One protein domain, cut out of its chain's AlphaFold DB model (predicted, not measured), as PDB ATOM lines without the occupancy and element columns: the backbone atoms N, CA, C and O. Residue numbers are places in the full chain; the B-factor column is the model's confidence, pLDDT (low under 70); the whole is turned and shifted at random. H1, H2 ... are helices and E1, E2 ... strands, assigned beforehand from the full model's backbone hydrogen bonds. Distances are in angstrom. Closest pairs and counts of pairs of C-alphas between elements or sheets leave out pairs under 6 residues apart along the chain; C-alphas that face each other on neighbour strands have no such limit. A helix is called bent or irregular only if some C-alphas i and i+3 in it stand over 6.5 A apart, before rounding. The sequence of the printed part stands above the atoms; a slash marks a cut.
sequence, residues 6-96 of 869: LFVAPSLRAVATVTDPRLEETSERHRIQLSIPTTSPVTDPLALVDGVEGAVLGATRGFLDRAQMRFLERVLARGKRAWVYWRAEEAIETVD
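This is residues 6 to 96 of the 869 residues of an uncharacterized protein of Acidobacteria bacterium (UniProt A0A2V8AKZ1). A strongly twisted six-stranded sheet bends round, with helices H2 and H3 side by side over one face near E1, E4 and E5, while the long stretch 32 to 44 runs from edge strand E3 back to the other edge, E2, across the opposite side. Little H1 sits near one end of the strands. The printed part has 91 residues, with three named helices and six named strands in the order E1 E2 H1 E3 H2 E4 H3 E5 E6; the class is mixed, helices and strands. The sheet's order is E2 E1 E4 E5 E6 E3, mixed parallel and antiparallel. The whole is compact, with a radius of gyration of the C-alphas of 11.8 A and spans of 30 by 25 by 25 A.

Find C-alpha 6 at (144.215, 174.668, 113.012), where E1 begins; it runs to residue 8. E2 follows at residues 14 to 18, 13.1 A long, then H1 at 22 to 25 and E3 at 29 to 31. After the long stretch comes H2, residues 45 to 51, 11.4 A; it is only just irregular, with C-alphas 47 and 50 6.8 A apart. E4, residues 54 to 59, spans 16.3 A. H3 starts at C-alpha 66, (162.304, 178.555, 119.466), and runs 15.4 A to residue 76. E5, residues 81 to 86, spans 16.7 A, and E6, residues 91 to 94, ends at (155.032, 173.322, 103.931).

Start at E1 and E2, an antiparallel hairpin with N 7 and O 16 2.8 A apart. E1 is parallel to E4, where N 8 and O 56 are 2.8 A apart; E4 is parallel to E5, where N 85 and O 57 are 2.8 A apart. E5 and E6 form a hairpin, with N 84 and O 93 at 2.9 A, and E6 is antiparallel to E3, with N 92 and O 30 at 2.9 A. H1 only grazes the sheet. H2 and H3 on one face make two layers with it. H2, at a height over the sheet of 8.1 A, lies only just over E1, on which 3 of its C-alphas fall. H3, at a height of 9.6 A, lies over E4 and E5 and runs along the strands, at 11 degrees to E4 on the local plane. H2 and H3 touch, closest at the C-alphas of Val 49 and Val 75, 6.9 A, with a shallow tilt of 11 degrees, the same way. E4, H3 and E5 form a strand-helix-strand unit, two parallel neighbours with a helix between, and E3, H2 and E4 a split one, with E5 and E6 between its strands; both crossovers are right-handed. Every O i to N i+4 pair of H3 is within hydrogen-bond range; H2 has 0 of 3, but 2 of 4 O i to N i+3 pairs, and H1 is too short for an i+4 pair.

The two C-alphas farthest apart are those of Glu 25 and Thr 43, 30.6 A. The printed part has no cut. The link from E3 to H2, residues 32 to 44, is long, and its residues 40 to 41 pair antiparallel with residues 14 to 15 of E2. The mean pLDDT of the printed part is 92.0, and no printed residue is under 70.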
ATOM      1  N   LEU A   6     144.094 173.691 111.930       96.69
ATOM      2  CA  LEU A   6     144.215 174.668 113.012       96.69
ATOM      3  C   LEU A   6     145.142 175.814 112.584       96.69
ATOM      4  O   LEU A   6     146.363 175.653 112.551       96.69
ATOM      5  N   PHE A   7     144.589 176.987 112.287       96.88
ATOM      6  CA  PHE A   7     145.391 178.205 112.198       96.88
ATOM      7  C   PHE A   7     145.837 178.625 113.602       96.88
ATOM      8  O   PHE A   7     145.018 178.732 114.516       96.88
ATOM      9  N   VAL A   8     147.130 178.904 113.769       96.94
ATOM     10  CA  VAL A   8     147.737 179.335 115.033       96.94
ATOM     11  C   VAL A   8     148.390 180.698 114.840       96.94
ATOM     12  O   VAL A   8     149.246 180.879 113.972       96.94
ATOM     13  N   ALA A   9     148.006 181.669 115.666       95.25
ATOM     14  CA  ALA A   9     148.565 183.014 115.621       95.25
ATOM     15  C   ALA A   9     150.076 183.016 115.961       95.25
ATOM     16  O   ALA A   9     150.520 182.186 116.759       95.25
ATOM     17  N   PRO A  10     150.868 183.993 115.463       93.81
ATOM     18  CA  PRO A  10     152.321 184.055 115.688       93.81
ATOM     19  C   PRO A  10     152.756 184.021 117.162       93.81
ATOM     20  O   PRO A  10     153.878 183.625 117.470       93.81
ATOM     21  N   SER A  11     151.876 184.444 118.075       93.12
ATOM     22  CA  SER A  11     152.082 184.452 119.528       93.12
ATOM     23  C   SER A  11     151.910 183.086 120.206       93.12
ATOM     24  O   SER A  11     152.195 182.979 121.397       93.12
ATOM     25  N   LEU A  12     151.404 182.075 119.487       95.75
ATOM     26  CA  LEU A  12     150.948 180.772 119.997       95.75
ATOM     27  C   LEU A  12     149.834 180.848 121.067       95.75
ATOM     28  O   LEU A  12     149.612 179.880 121.786       95.75
ATOM     29  N   ARG A  13     149.132 181.989 121.182       94.88
ATOM     30  CA  ARG A  13     148.095 182.251 122.210       94.88
ATOM     31  C   ARG A  13     146.677 182.433 121.666       94.88
ATOM     32  O   ARG A  13     145.769 182.753 122.428       94.88
ATOM     33  N   ALA A  14     146.483 182.290 120.359       95.06
ATOM     34  CA  ALA A  14     145.173 182.372 119.726       95.06
ATOM     35  C   ALA A  14     145.117 181.465 118.493       95.06
ATOM     36  O   ALA A  14     146.139 181.262 117.830       95.06
ATOM     37  N   VAL A  15     143.935 180.925 118.202       96.62
ATOM     38  CA  VAL A  15     143.695 179.955 117.126       96.62
ATOM     39  C   VAL A  15     142.384 180.218 116.395       96.62
ATOM     40  O   VAL A  15     141.463 180.814 116.948       96.62
ATOM     41  N   ALA A  16     142.289 179.737 115.159       95.44
ATOM     42  CA  ALA A  16     141.040 179.610 114.413       95.44
ATOM     43  C   ALA A  16     141.045 178.286 113.638       95.44
ATOM     44  O   ALA A  16     142.109 177.772 113.296       95.44
ATOM     45  N   THR A  17     139.872 177.750 113.318       93.75
ATOM     46  CA  THR A  17     139.762 176.659 112.343       93.75
ATOM     47  C   THR A  17     139.760 177.258 110.940       93.75
ATOM     48  O   THR A  17     139.005 178.191 110.676       93.75
ATOM     49  N   VAL A  18     140.593 176.735 110.042       93.00
ATOM     50  CA  VAL A  18     140.635 177.116 108.625       93.00
ATOM     51  C   VAL A  18     140.457 175.873 107.758       93.00
ATOM     52  O   VAL A  18     141.076 174.839 108.006       93.00
ATOM     53  N   THR A  19     139.616 175.982 106.734       89.94
ATOM     54  CA  THR A  19     139.387 174.929 105.741       89.94
ATOM     55  C   THR A  19     139.569 175.554 104.367       89.94
ATOM     56  O   THR A  19     138.750 176.364 103.944       89.94
ATOM     57  N   ASP A  20     140.658 175.201 103.692       88.50
ATOM     58  CA  ASP A  20     140.965 175.636 102.330       88.50
ATOM     59  C   ASP A  20     141.479 174.412 101.560       88.50
ATOM     60  O   ASP A  20     142.499 173.842 101.964       88.50
ATOM     61  N   PRO A  21     140.786 173.956 100.498       85.81
ATOM     62  CA  PRO A  21     141.139 172.715  99.814       85.81
ATOM     63  C   PRO A  21     142.539 172.772  99.190       85.81
ATOM     64  O   PRO A  21     143.219 171.750  99.143       85.81
ATOM     65  N   ARG A  22     143.026 173.965  98.817       86.19
ATOM     66  CA  ARG A  22     144.348 174.162  98.197       86.19
ATOM     67  C   ARG A  22     145.493 173.752  99.130       86.19
ATOM     68  O   ARG A  22     146.564 173.378  98.664       86.19
ATOM     69  N   LEU A  23     145.274 173.752 100.453       88.00
ATOM     70  CA  LEU A  23     146.255 173.244 101.423       88.00
ATOM     71  C   LEU A  23     146.549 171.748 101.234       88.00
ATOM     72  O   LEU A  23     147.653 171.310 101.554       88.00
ATOM     73  N   GLU A  24     145.621 170.964 100.681       85.50
ATOM     74  CA  GLU A  24     145.848 169.550 100.370       85.50
ATOM     75  C   GLU A  24     146.990 169.379  99.359       85.50
ATOM     76  O   GLU A  24     147.898 168.573  99.582       85.50
ATOM     77  N   GLU A  25     146.982 170.218  98.322       79.56
ATOM     78  CA  GLU A  25     147.877 170.209  97.160       79.56
ATOM     79  C   GLU A  25     149.247 170.858  97.446       79.56
ATOM     80  O   GLU A  25     150.208 170.637  96.710       79.56
ATOM     81  N   THR A  26     149.385 171.609  98.550       85.19
ATOM     82  CA  THR A  26     150.657 172.267  98.908       85.19
ATOM     83  C   THR A  26     151.808 171.287  99.176       85.19
ATOM     84  O   THR A  26     151.915 170.661 100.237       85.19
ATOM     85  N   SER A  27     152.724 171.219  98.214       79.19
ATOM     86  CA  SER A  27     153.954 170.424  98.250       79.19
ATOM     87  C   SER A  27     155.115 171.134  98.962       79.19
ATOM     88  O   SER A  27     155.608 170.641  99.974       79.19
ATOM     89  N   GLU A  28     155.540 172.303  98.465       86.44
ATOM     90  CA  GLU A  28     156.664 173.080  99.009       86.44
ATOM     91  C   GLU A  28     156.266 174.512  99.404       86.44
ATOM     92  O   GLU A  28     156.091 174.786 100.592       86.44
ATOM     93  N   ARG A  29     156.137 175.437  98.442       88.81
ATOM     94  CA  ARG A  29     155.774 176.843  98.692       88.81
ATOM     95  C   ARG A  29     154.863 177.367  97.585       88.81
ATOM     96  O   ARG A  29     155.225 177.298  96.418       88.81
ATOM     97  N   HIS A  30     153.710 177.899  97.979       86.56
ATOM     98  CA  HIS A  30     152.579 178.225  97.102       86.56
ATOM     99  C   HIS A  30     151.990 179.592  97.486       86.56
ATOM    100  O   HIS A  30     151.930 179.915  98.677       86.56
ATOM    101  N   ARG A  31     151.555 180.410  96.515       85.88
ATOM    102  CA  ARG A  31     150.904 181.707  96.795       85.88
ATOM    103  C   ARG A  31     149.406 181.481  97.013       85.88
ATOM    104  O   ARG A  31     148.630 181.408  96.068       85.88
ATOM    105  N   ILE A  32     149.019 181.347  98.279       85.81
ATOM    106  CA  ILE A  32     147.658 181.043  98.724       85.81
ATOM    107  C   ILE A  32     147.251 182.098  99.751       85.81
ATOM    108  O   ILE A  32     147.649 182.035 100.915       85.81
ATOM    109  N   GLN A  33     146.414 183.044  99.329       87.06
ATOM    110  CA  GLN A  33     145.725 183.951 100.242       87.06
ATOM    111  C   GLN A  33     144.705 183.141 101.064       87.06
ATOM    112  O   GLN A  33     143.726 182.630 100.511       87.06
ATOM    113  N   LEU A  34     144.954 182.997 102.372       88.38
ATOM    114  CA  LEU A  34     144.052 182.315 103.307       88.38
ATOM    115  C   LEU A  34     143.077 183.293 103.973       88.38
ATOM    116  O   LEU A  34     143.489 184.234 104.659       88.38
ATOM    117  N   SER A  35     141.785 182.981 103.879       87.06
ATOM    118  CA  SER A  35     140.712 183.624 104.645       87.06
ATOM    119  C   SER A  35     140.736 183.161 106.106       87.06
ATOM    120  O   SER A  35     140.051 182.212 106.481       87.06
ATOM    121  N   ILE A  36     141.552 183.813 106.939       86.94
ATOM    122  CA  ILE A  36     141.680 183.506 108.373       86.94
ATOM    123  C   ILE A  36     140.483 184.090 109.153       86.94
ATOM    124  O   ILE A  36     140.331 185.316 109.164       86.94
ATOM    125  N   PRO A  37     139.667 183.271 109.849       86.69
ATOM    126  CA  PRO A  37     138.580 183.767 110.696       86.69
ATOM    127  C   PRO A  37     139.076 184.463 111.971       86.69
ATOM    128  O   PRO A  37     140.244 184.358 112.354       86.69
ATOM    129  N   THR A  38     138.165 185.129 112.686       89.94
ATOM    130  CA  THR A  38     138.428 185.702 114.016       89.94
ATOM    131  C   THR A  38     138.992 184.644 114.968       89.94
ATOM    132  O   THR A  38     138.346 183.633 115.232       89.94
ATOM    133  N   THR A  39     140.197 184.873 115.494       92.94
ATOM    134  CA  THR A  39     140.890 183.905 116.355       92.94
ATOM    135  C   THR A  39     140.439 183.987 117.812       92.94
ATOM    136  O   THR A  39     140.488 185.064 118.409       92.94
ATOM    137  N   SER A  40     140.125 182.843 118.416       92.50
ATOM    138  CA  SER A  40     139.843 182.703 119.850       92.50
ATOM    139  C   SER A  40     141.137 182.522 120.662       92.50
ATOM    140  O   SER A  40     142.064 181.872 120.172       92.50
ATOM    141  N   PRO A  41     141.235 183.043 121.902       94.50
ATOM    142  CA  PRO A  41     142.376 182.788 122.788       94.50
ATOM    143  C   PRO A  41     142.539 181.302 123.143       94.50
ATOM    144  O   PRO A  41     141.552 180.582 123.278       94.50
ATOM    145  N   VAL A  42     143.779 180.848 123.358       94.50
ATOM    146  CA  VAL A  42     144.085 179.486 123.831       94.50
ATOM    147  C   VAL A  42     145.352 179.454 124.694       94.50
ATOM    148  O   VAL A  42     146.295 180.210 124.457       94.50
ATOM    149  N   THR A  43     145.379 178.562 125.689       88.69
ATOM    150  CA  THR A  43     146.526 178.365 126.597       88.69
ATOM    151  C   THR A  43     147.572 177.402 126.028       88.69
ATOM    152  O   THR A  43     148.766 177.673 126.133       88.69
ATOM    153  N   ASP A  44     147.136 176.306 125.398       91.56
ATOM    154  CA  ASP A  44     147.986 175.419 124.598       91.56
ATOM    155  C   ASP A  44     147.294 175.089 123.260       91.56
ATOM    156  O   ASP A  44     146.321 174.332 123.255       91.56
ATOM    157  N   PRO A  45     147.761 175.627 122.115       93.19
ATOM    158  CA  PRO A  45     147.200 175.283 120.810       93.19
ATOM    159  C   PRO A  45     147.470 173.820 120.427       93.19
ATOM    160  O   PRO A  45     146.763 173.270 119.588       93.19
ATOM    161  N   LEU A  46     148.477 173.169 121.021       93.62
ATOM    162  CA  LEU A  46     148.886 171.816 120.651       93.62
ATOM    163  C   LEU A  46     147.869 170.746 121.076       93.62
ATOM    164  O   LEU A  46     147.749 169.733 120.394       93.62
ATOM    165  N   ALA A  47     147.111 170.982 122.149       91.31
ATOM    166  CA  ALA A  47     146.034 170.094 122.592       91.31
ATOM    167  C   ALA A  47     144.864 170.001 121.588       91.31
ATOM    168  O   ALA A  47     144.085 169.056 121.639       91.31
ATOM    169  N   LEU A  48     144.749 170.962 120.663       92.06
ATOM    170  CA  LEU A  48     143.698 171.008 119.640       92.06
ATOM    171  C   LEU A  48     144.126 170.365 118.306       92.06
ATOM    172  O   LEU A  48     143.295 170.168 117.424       92.06
ATOM    173  N   VAL A  49     145.413 170.026 118.149       91.25
ATOM    174  CA  VAL A  49     145.996 169.508 116.895       91.25
ATOM    175  C   VAL A  49     145.553 168.072 116.584       91.25
ATOM    176  O   VAL A  49     145.546 167.659 115.427       91.25
ATOM    177  N   ASP A  50     145.155 167.296 117.592       87.56
ATOM    178  CA  ASP A  50     144.763 165.897 117.398       87.56
ATOM    179  C   ASP A  50     143.434 165.751 116.625       87.56
ATOM    180  O   ASP A  50     143.289 164.816 115.833       87.56
ATOM    181  N   GLY A  51     142.517 166.720 116.759       85.12
ATOM    182  CA  GLY A  51     141.201 166.756 116.098       85.12
ATOM    183  C   GLY A  51     141.147 167.448 114.724       85.12
ATOM    184  O   GLY A  51     140.054 167.725 114.239       85.12
ATOM    185  N   VAL A  52     142.295 167.759 114.113       92.75
ATOM    186  CA  VAL A  52     142.423 168.423 112.795       92.75
ATOM    187  C   VAL A  52     143.428 167.687 111.902       92.75
ATOM    188  O   VAL A  52     144.215 166.885 112.401       92.75
ATOM    189  N   GLU A  53     143.465 167.967 110.599       92.38
ATOM    190  CA  GLU A  53     144.443 167.349 109.675       92.38
ATOM    191  C   GLU A  53     145.869 167.913 109.823       92.38
ATOM    192  O   GLU A  53     146.873 167.240 109.565       92.38
ATOM    193  N   GLY A  54     145.982 169.159 110.280       94.81
ATOM    194  CA  GLY A  54     147.265 169.825 110.455       94.81
ATOM    195  C   GLY A  54     147.153 171.221 111.053       94.81
ATOM    196  O   GLY A  54     146.063 171.678 111.403       94.81
ATOM    197  N   ALA A  55     148.294 171.899 111.175       96.62
ATOM    198  CA  ALA A  55     148.385 173.230 111.771       96.62
ATOM    199  C   ALA A  55     149.133 174.236 110.880       96.62
ATOM    200  O   ALA A  55     150.243 173.973 110.411       96.62
ATOM    201  N   VAL A  56     148.540 175.418 110.700       97.31
ATOM    202  CA  VAL A  56     149.089 176.539 109.924       97.31
ATOM    203  C   VAL A  56     149.549 177.627 110.891       97.31
ATOM    204  O   VAL A  56     148.729 178.318 111.494       97.31
ATOM    205  N   LEU A  57     150.860 177.797 111.055       97.56
ATOM    206  CA  LEU A  57     151.431 178.838 111.911       97.56
ATOM    207  C   LEU A  57     151.540 180.167 111.150       97.56
ATOM    208  O   LEU A  57     152.312 180.277 110.200       97.56
ATOM    209  N   GLY A  58     150.841 181.207 111.599       95.56
ATOM    210  CA  GLY A  58     151.061 182.563 111.096       95.56
ATOM    211  C   GLY A  58     152.434 183.111 111.507       95.56
ATOM    212  O   GLY A  58     152.819 183.006 112.672       95.56
ATOM    213  N   ALA A  59     153.146 183.750 110.578       93.38
ATOM    214  CA  ALA A  59     154.424 184.421 110.826       93.38
ATOM    215  C   ALA A  59     154.361 185.933 110.532       93.38
ATOM    216  O   ALA A  59     153.577 186.395 109.703       93.38
ATOM    217  N   THR A  60     155.195 186.706 111.238       87.31
ATOM    218  CA  THR A  60     155.281 188.186 111.168       87.31
ATOM    219  C   THR A  60     156.708 188.714 110.989       87.31
ATOM    220  O   THR A  60     156.944 189.911 111.115       87.31
ATOM    221  N   ARG A  61     157.667 187.814 110.748       89.94
ATOM    222  CA  ARG A  61     159.079 188.064 110.420       89.94
ATOM    223  C   ARG A  61     159.550 186.915 109.544       89.94
ATOM    224  O   ARG A  61     158.992 185.827 109.653       89.94
ATOM    225  N   GLY A  62     160.629 187.089 108.790       90.31
ATOM    226  CA  GLY A  62     161.195 186.055 107.919       90.31
ATOM    227  C   GLY A  62     161.880 184.866 108.595       90.31
ATOM    228  O   GLY A  62     162.489 184.040 107.915       90.31
ATOM    229  N   PHE A  63     161.822 184.773 109.924       93.00
ATOM    230  CA  PHE A  63     162.390 183.682 110.710       93.00
ATOM    231  C   PHE A  63     161.472 183.321 111.882       93.00
ATOM    232  O   PHE A  63     160.850 184.189 112.496       93.00
ATOM    233  N   LEU A  64     161.437 182.031 112.220       94.88
ATOM    234  CA  LEU A  64     160.685 181.511 113.361       94.88
ATOM    235  C   LEU A  64     161.522 181.537 114.646       94.88
ATOM    236  O   LEU A  64     162.745 181.394 114.600       94.88
ATOM    237  N   ASP A  65     160.872 181.654 115.804       93.62
ATOM    238  CA  ASP A  65     161.517 181.526 117.115       93.62
ATOM    239  C   ASP A  65     161.555 180.077 117.657       93.62
ATOM    240  O   ASP A  65     161.045 179.126 117.058       93.62
ATOM    241  N   ARG A  66     162.191 179.878 118.822       94.75
ATOM    242  CA  ARG A  66     162.304 178.555 119.466       94.75
ATOM    243  C   ARG A  66     160.968 177.959 119.918       94.75
ATOM    244  O   ARG A  66     160.863 176.737 119.973       94.75
ATOM    245  N   ALA A  67     159.983 178.755 120.321       95.06
ATOM    246  CA  ALA A  67     158.659 178.254 120.688       95.06
ATOM    247  C   ALA A  67     157.885 177.832 119.434       95.06
ATOM    248  O   ALA A  67     157.432 176.693 119.371       95.06
ATOM    249  N   GLN A  68     157.863 178.687 118.412       96.94
ATOM    250  CA  GLN A  68     157.261 178.426 117.102       96.94
ATOM    251  C   GLN A  68     157.825 177.155 116.445       96.94
ATOM    252  O   GLN A  68     157.072 176.259 116.068       96.94
ATOM    253  N   MET A  69     159.154 177.006 116.401       97.12
ATOM    254  CA  MET A  69     159.796 175.799 115.865       97.12
ATOM    255  C   MET A  69     159.481 174.530 116.680       97.12
ATOM    256  O   MET A  69     159.316 173.465 116.094       97.12
ATOM    257  N   ARG A  70     159.376 174.613 118.016       96.44
ATOM    258  CA  ARG A  70     158.990 173.458 118.858       96.44
ATOM    259  C   ARG A  70     157.508 173.107 118.744       96.44
ATOM    260  O   ARG A  70     157.162 171.948 118.938       96.44
ATOM    261  N   PHE A  71     156.642 174.075 118.445       97.31
ATOM    262  CA  PHE A  71     155.242 173.800 118.132       97.31
ATOM    263  C   PHE A  71     155.152 172.963 116.848       97.31
ATOM    264  O   PHE A  71     154.647 171.845 116.897       97.31
ATOM    265  N   LEU A  72     155.753 173.433 115.748       97.56
ATOM    266  CA  LEU A  72     155.778 172.712 114.466       97.56
ATOM    267  C   LEU A  72     156.408 171.310 114.589       97.56
ATOM    268  O   LEU A  72     155.878 170.346 114.047       97.56
ATOM    269  N   GLU A  73     157.488 171.165 115.367       97.19
ATOM    270  CA  GLU A  73     158.095 169.859 115.671       97.19
ATOM    271  C   GLU A  73     157.115 168.884 116.341       97.19
ATOM    272  O   GLU A  73     157.081 167.707 115.996       97.19
ATOM    273  N   ARG A  74     156.292 169.372 117.278       96.69
ATOM    274  CA  ARG A  74     155.301 168.563 118.004       96.69
ATOM    275  C   ARG A  74     154.020 168.288 117.208       96.69
ATOM    276  O   ARG A  74     153.322 167.334 117.538       96.69
ATOM    277  N   VAL A  75     153.723 169.090 116.181       96.81
ATOM    278  CA  VAL A  75     152.689 168.792 115.171       96.81
ATOM    279  C   VAL A  75     153.169 167.635 114.290       96.81
ATOM    280  O   VAL A  75     152.497 166.609 114.199       96.81
ATOM    281  N   LEU A  76     154.384 167.740 113.738       96.00
ATOM    282  CA  LEU A  76     154.986 166.689 112.910       96.00
ATOM    283  C   LEU A  76     155.192 165.374 113.681       96.00
ATOM    284  O   LEU A  76     154.955 164.301 113.134       96.00
ATOM    285  N   ALA A  77     155.559 165.436 114.966       95.06
ATOM    286  CA  ALA A  77     155.704 164.254 115.822       95.06
ATOM    287  C   ALA A  77     154.385 163.493 116.088       95.06
ATOM    288  O   ALA A  77     154.434 162.351 116.537       95.06
ATOM    289  N   ARG A  78     153.220 164.094 115.797       94.56
ATOM    290  CA  ARG A  78     151.899 163.436 115.809       94.56
ATOM    291  C   ARG A  78     151.488 162.861 114.445       94.56
ATOM    292  O   ARG A  78     150.373 162.374 114.306       94.56
ATOM    293  N   GLY A  79     152.338 162.971 113.420       93.19
ATOM    294  CA  GLY A  79     151.996 162.598 112.042       93.19
ATOM    295  C   GLY A  79     151.051 163.577 111.329       93.19
ATOM    296  O   GLY A  79     150.553 163.258 110.255       93.19
ATOM    297  N   LYS A  80     150.797 164.760 111.905       94.69
ATOM    298  CA  LYS A  80     149.908 165.794 111.346       94.69
ATOM    299  C   LYS A  80     150.676 166.731 110.401       94.69
ATOM    300  O   LYS A  80     151.871 166.968 110.604       94.69
ATOM    301  N   ARG A  81     150.005 167.302 109.391       94.56
ATOM    302  CA  ARG A  81     150.632 168.263 108.454       94.56
ATOM    303  C   ARG A  81     150.942 169.597 109.150       94.56
ATOM    304  O   ARG A  81     150.241 170.006 110.075       94.56
ATOM    305  N   ALA A  82     151.993 170.284 108.705       96.62
ATOM    306  CA  ALA A  82     152.446 171.542 109.296       96.62
ATOM    307  C   ALA A  82     152.849 172.558 108.217       96.62
ATOM    308  O   ALA A  82     153.554 172.214 107.268       96.62
ATOM    309  N   TRP A  83     152.449 173.818 108.399       96.94
ATOM    310  CA  TRP A  83     152.751 174.921 107.481       96.94
ATOM    311  C   TRP A  83     153.132 176.201 108.224       96.94
ATOM    312  O   TRP A  83     152.734 176.412 109.373       96.94
ATOM    313  N   VAL A  84     153.833 177.098 107.531       96.88
ATOM    314  CA  VAL A  84     153.927 178.523 107.877       96.88
ATOM    315  C   VAL A  84     153.105 179.336 106.878       96.88
ATOM    316  O   VAL A  84     153.190 179.098 105.675       96.88
ATOM    317  N   TYR A  85     152.346 180.316 107.372       95.75
ATOM    318  CA  TYR A  85     151.715 181.351 106.556       95.75
ATOM    319  C   TYR A  85     152.447 182.683 106.719       95.75
ATOM    320  O   TYR A  85     152.387 183.328 107.774       95.75
ATOM    321  N   TRP A  86     153.120 183.110 105.654       93.19
ATOM    322  CA  TRP A  86     153.799 184.397 105.572       93.19
ATOM    323  C   TRP A  86     152.781 185.460 105.139       93.19
ATOM    324  O   TRP A  86     152.634 185.761 103.956       93.19
ATOM    325  N   ARG A  87     152.030 186.018 106.102       85.56
ATOM    326  CA  ARG A  87     150.855 186.870 105.816       85.56
ATOM    327  C   ARG A  87     151.155 188.089 104.928       85.56
ATOM    328  O   ARG A  87     150.280 188.500 104.182       85.56
ATOM    329  N   ALA A  88     152.358 188.661 105.006       83.50
ATOM    330  CA  ALA A  88     152.763 189.803 104.175       83.50
ATOM    331  C   ALA A  88     153.081 189.427 102.710       83.50
ATOM    332  O   ALA A  88     153.189 190.306 101.861       83.50
ATOM    333  N   GLU A  89     153.243 188.135 102.423       87.50
ATOM    334  CA  GLU A  89     153.677 187.576 101.132       87.50
ATOM    335  C   GLU A  89     152.560 186.765 100.447       87.50
ATOM    336  O   GLU A  89     152.752 186.254  99.344       87.50
ATOM    337  N   GLU A  90     151.421 186.598 101.136       88.38
ATOM    338  CA  GLU A  90     150.299 185.714 100.779       88.38
ATOM    339  C   GLU A  90     150.754 184.287 100.419       88.38
ATOM    340  O   GLU A  90     150.197 183.623  99.546       88.38
ATOM    341  N   ALA A  91     151.804 183.817 101.101       90.00
ATOM    342  CA  ALA A  91     152.490 182.569 100.794       90.00
ATOM    343  C   ALA A  91     152.334 181.537 101.918       90.00
ATOM    344  O   ALA A  91     152.607 181.818 103.090       90.00
ATOM    345  N   ILE A  92     151.952 180.320 101.533       92.00
ATOM    346  CA  ILE A  92     151.981 179.122 102.373       92.00
ATOM    347  C   ILE A  92     153.255 178.339 102.077       92.00
ATOM    348  O   ILE A  92     153.645 178.167 100.922       92.00
ATOM    349  N   GLU A  93     153.898 177.846 103.131       92.75
ATOM    350  CA  GLU A  93     155.125 177.062 103.043       92.75
ATOM    351  C   GLU A  93     155.032 175.807 103.919       92.75
ATOM    352  O   GLU A  93     154.887 175.892 105.142       92.75
ATOM    353  N   THR A  94     155.103 174.637 103.284       93.06
ATOM    354  CA  THR A  94     155.032 173.322 103.931       93.06
ATOM    355  C   THR A  94     156.288 173.080 104.773       93.06
ATOM    356  O   THR A  94     157.420 173.263 104.312       93.06
ATOM    357  N   VAL A  95     156.105 172.655 106.026       94.25
ATOM    358  CA  VAL A  95     157.200 172.408 106.971       94.25
ATOM    359  C   VAL A  95     157.402 170.914 107.164       94.25
ATOM    360  O   VAL A  95     156.548 170.230 107.716       94.25
ATOM    361  N   ASP A  96     158.584 170.429 106.794       91.25
ATOM    362  CA  ASP A  96     159.077 169.099 107.146       91.25
ATOM    363  C   ASP A  96     160.240 169.180 108.161       91.25
ATOM    364  O   ASP A  96     160.683 170.255 108.589       91.25
TER     365      ASP A  96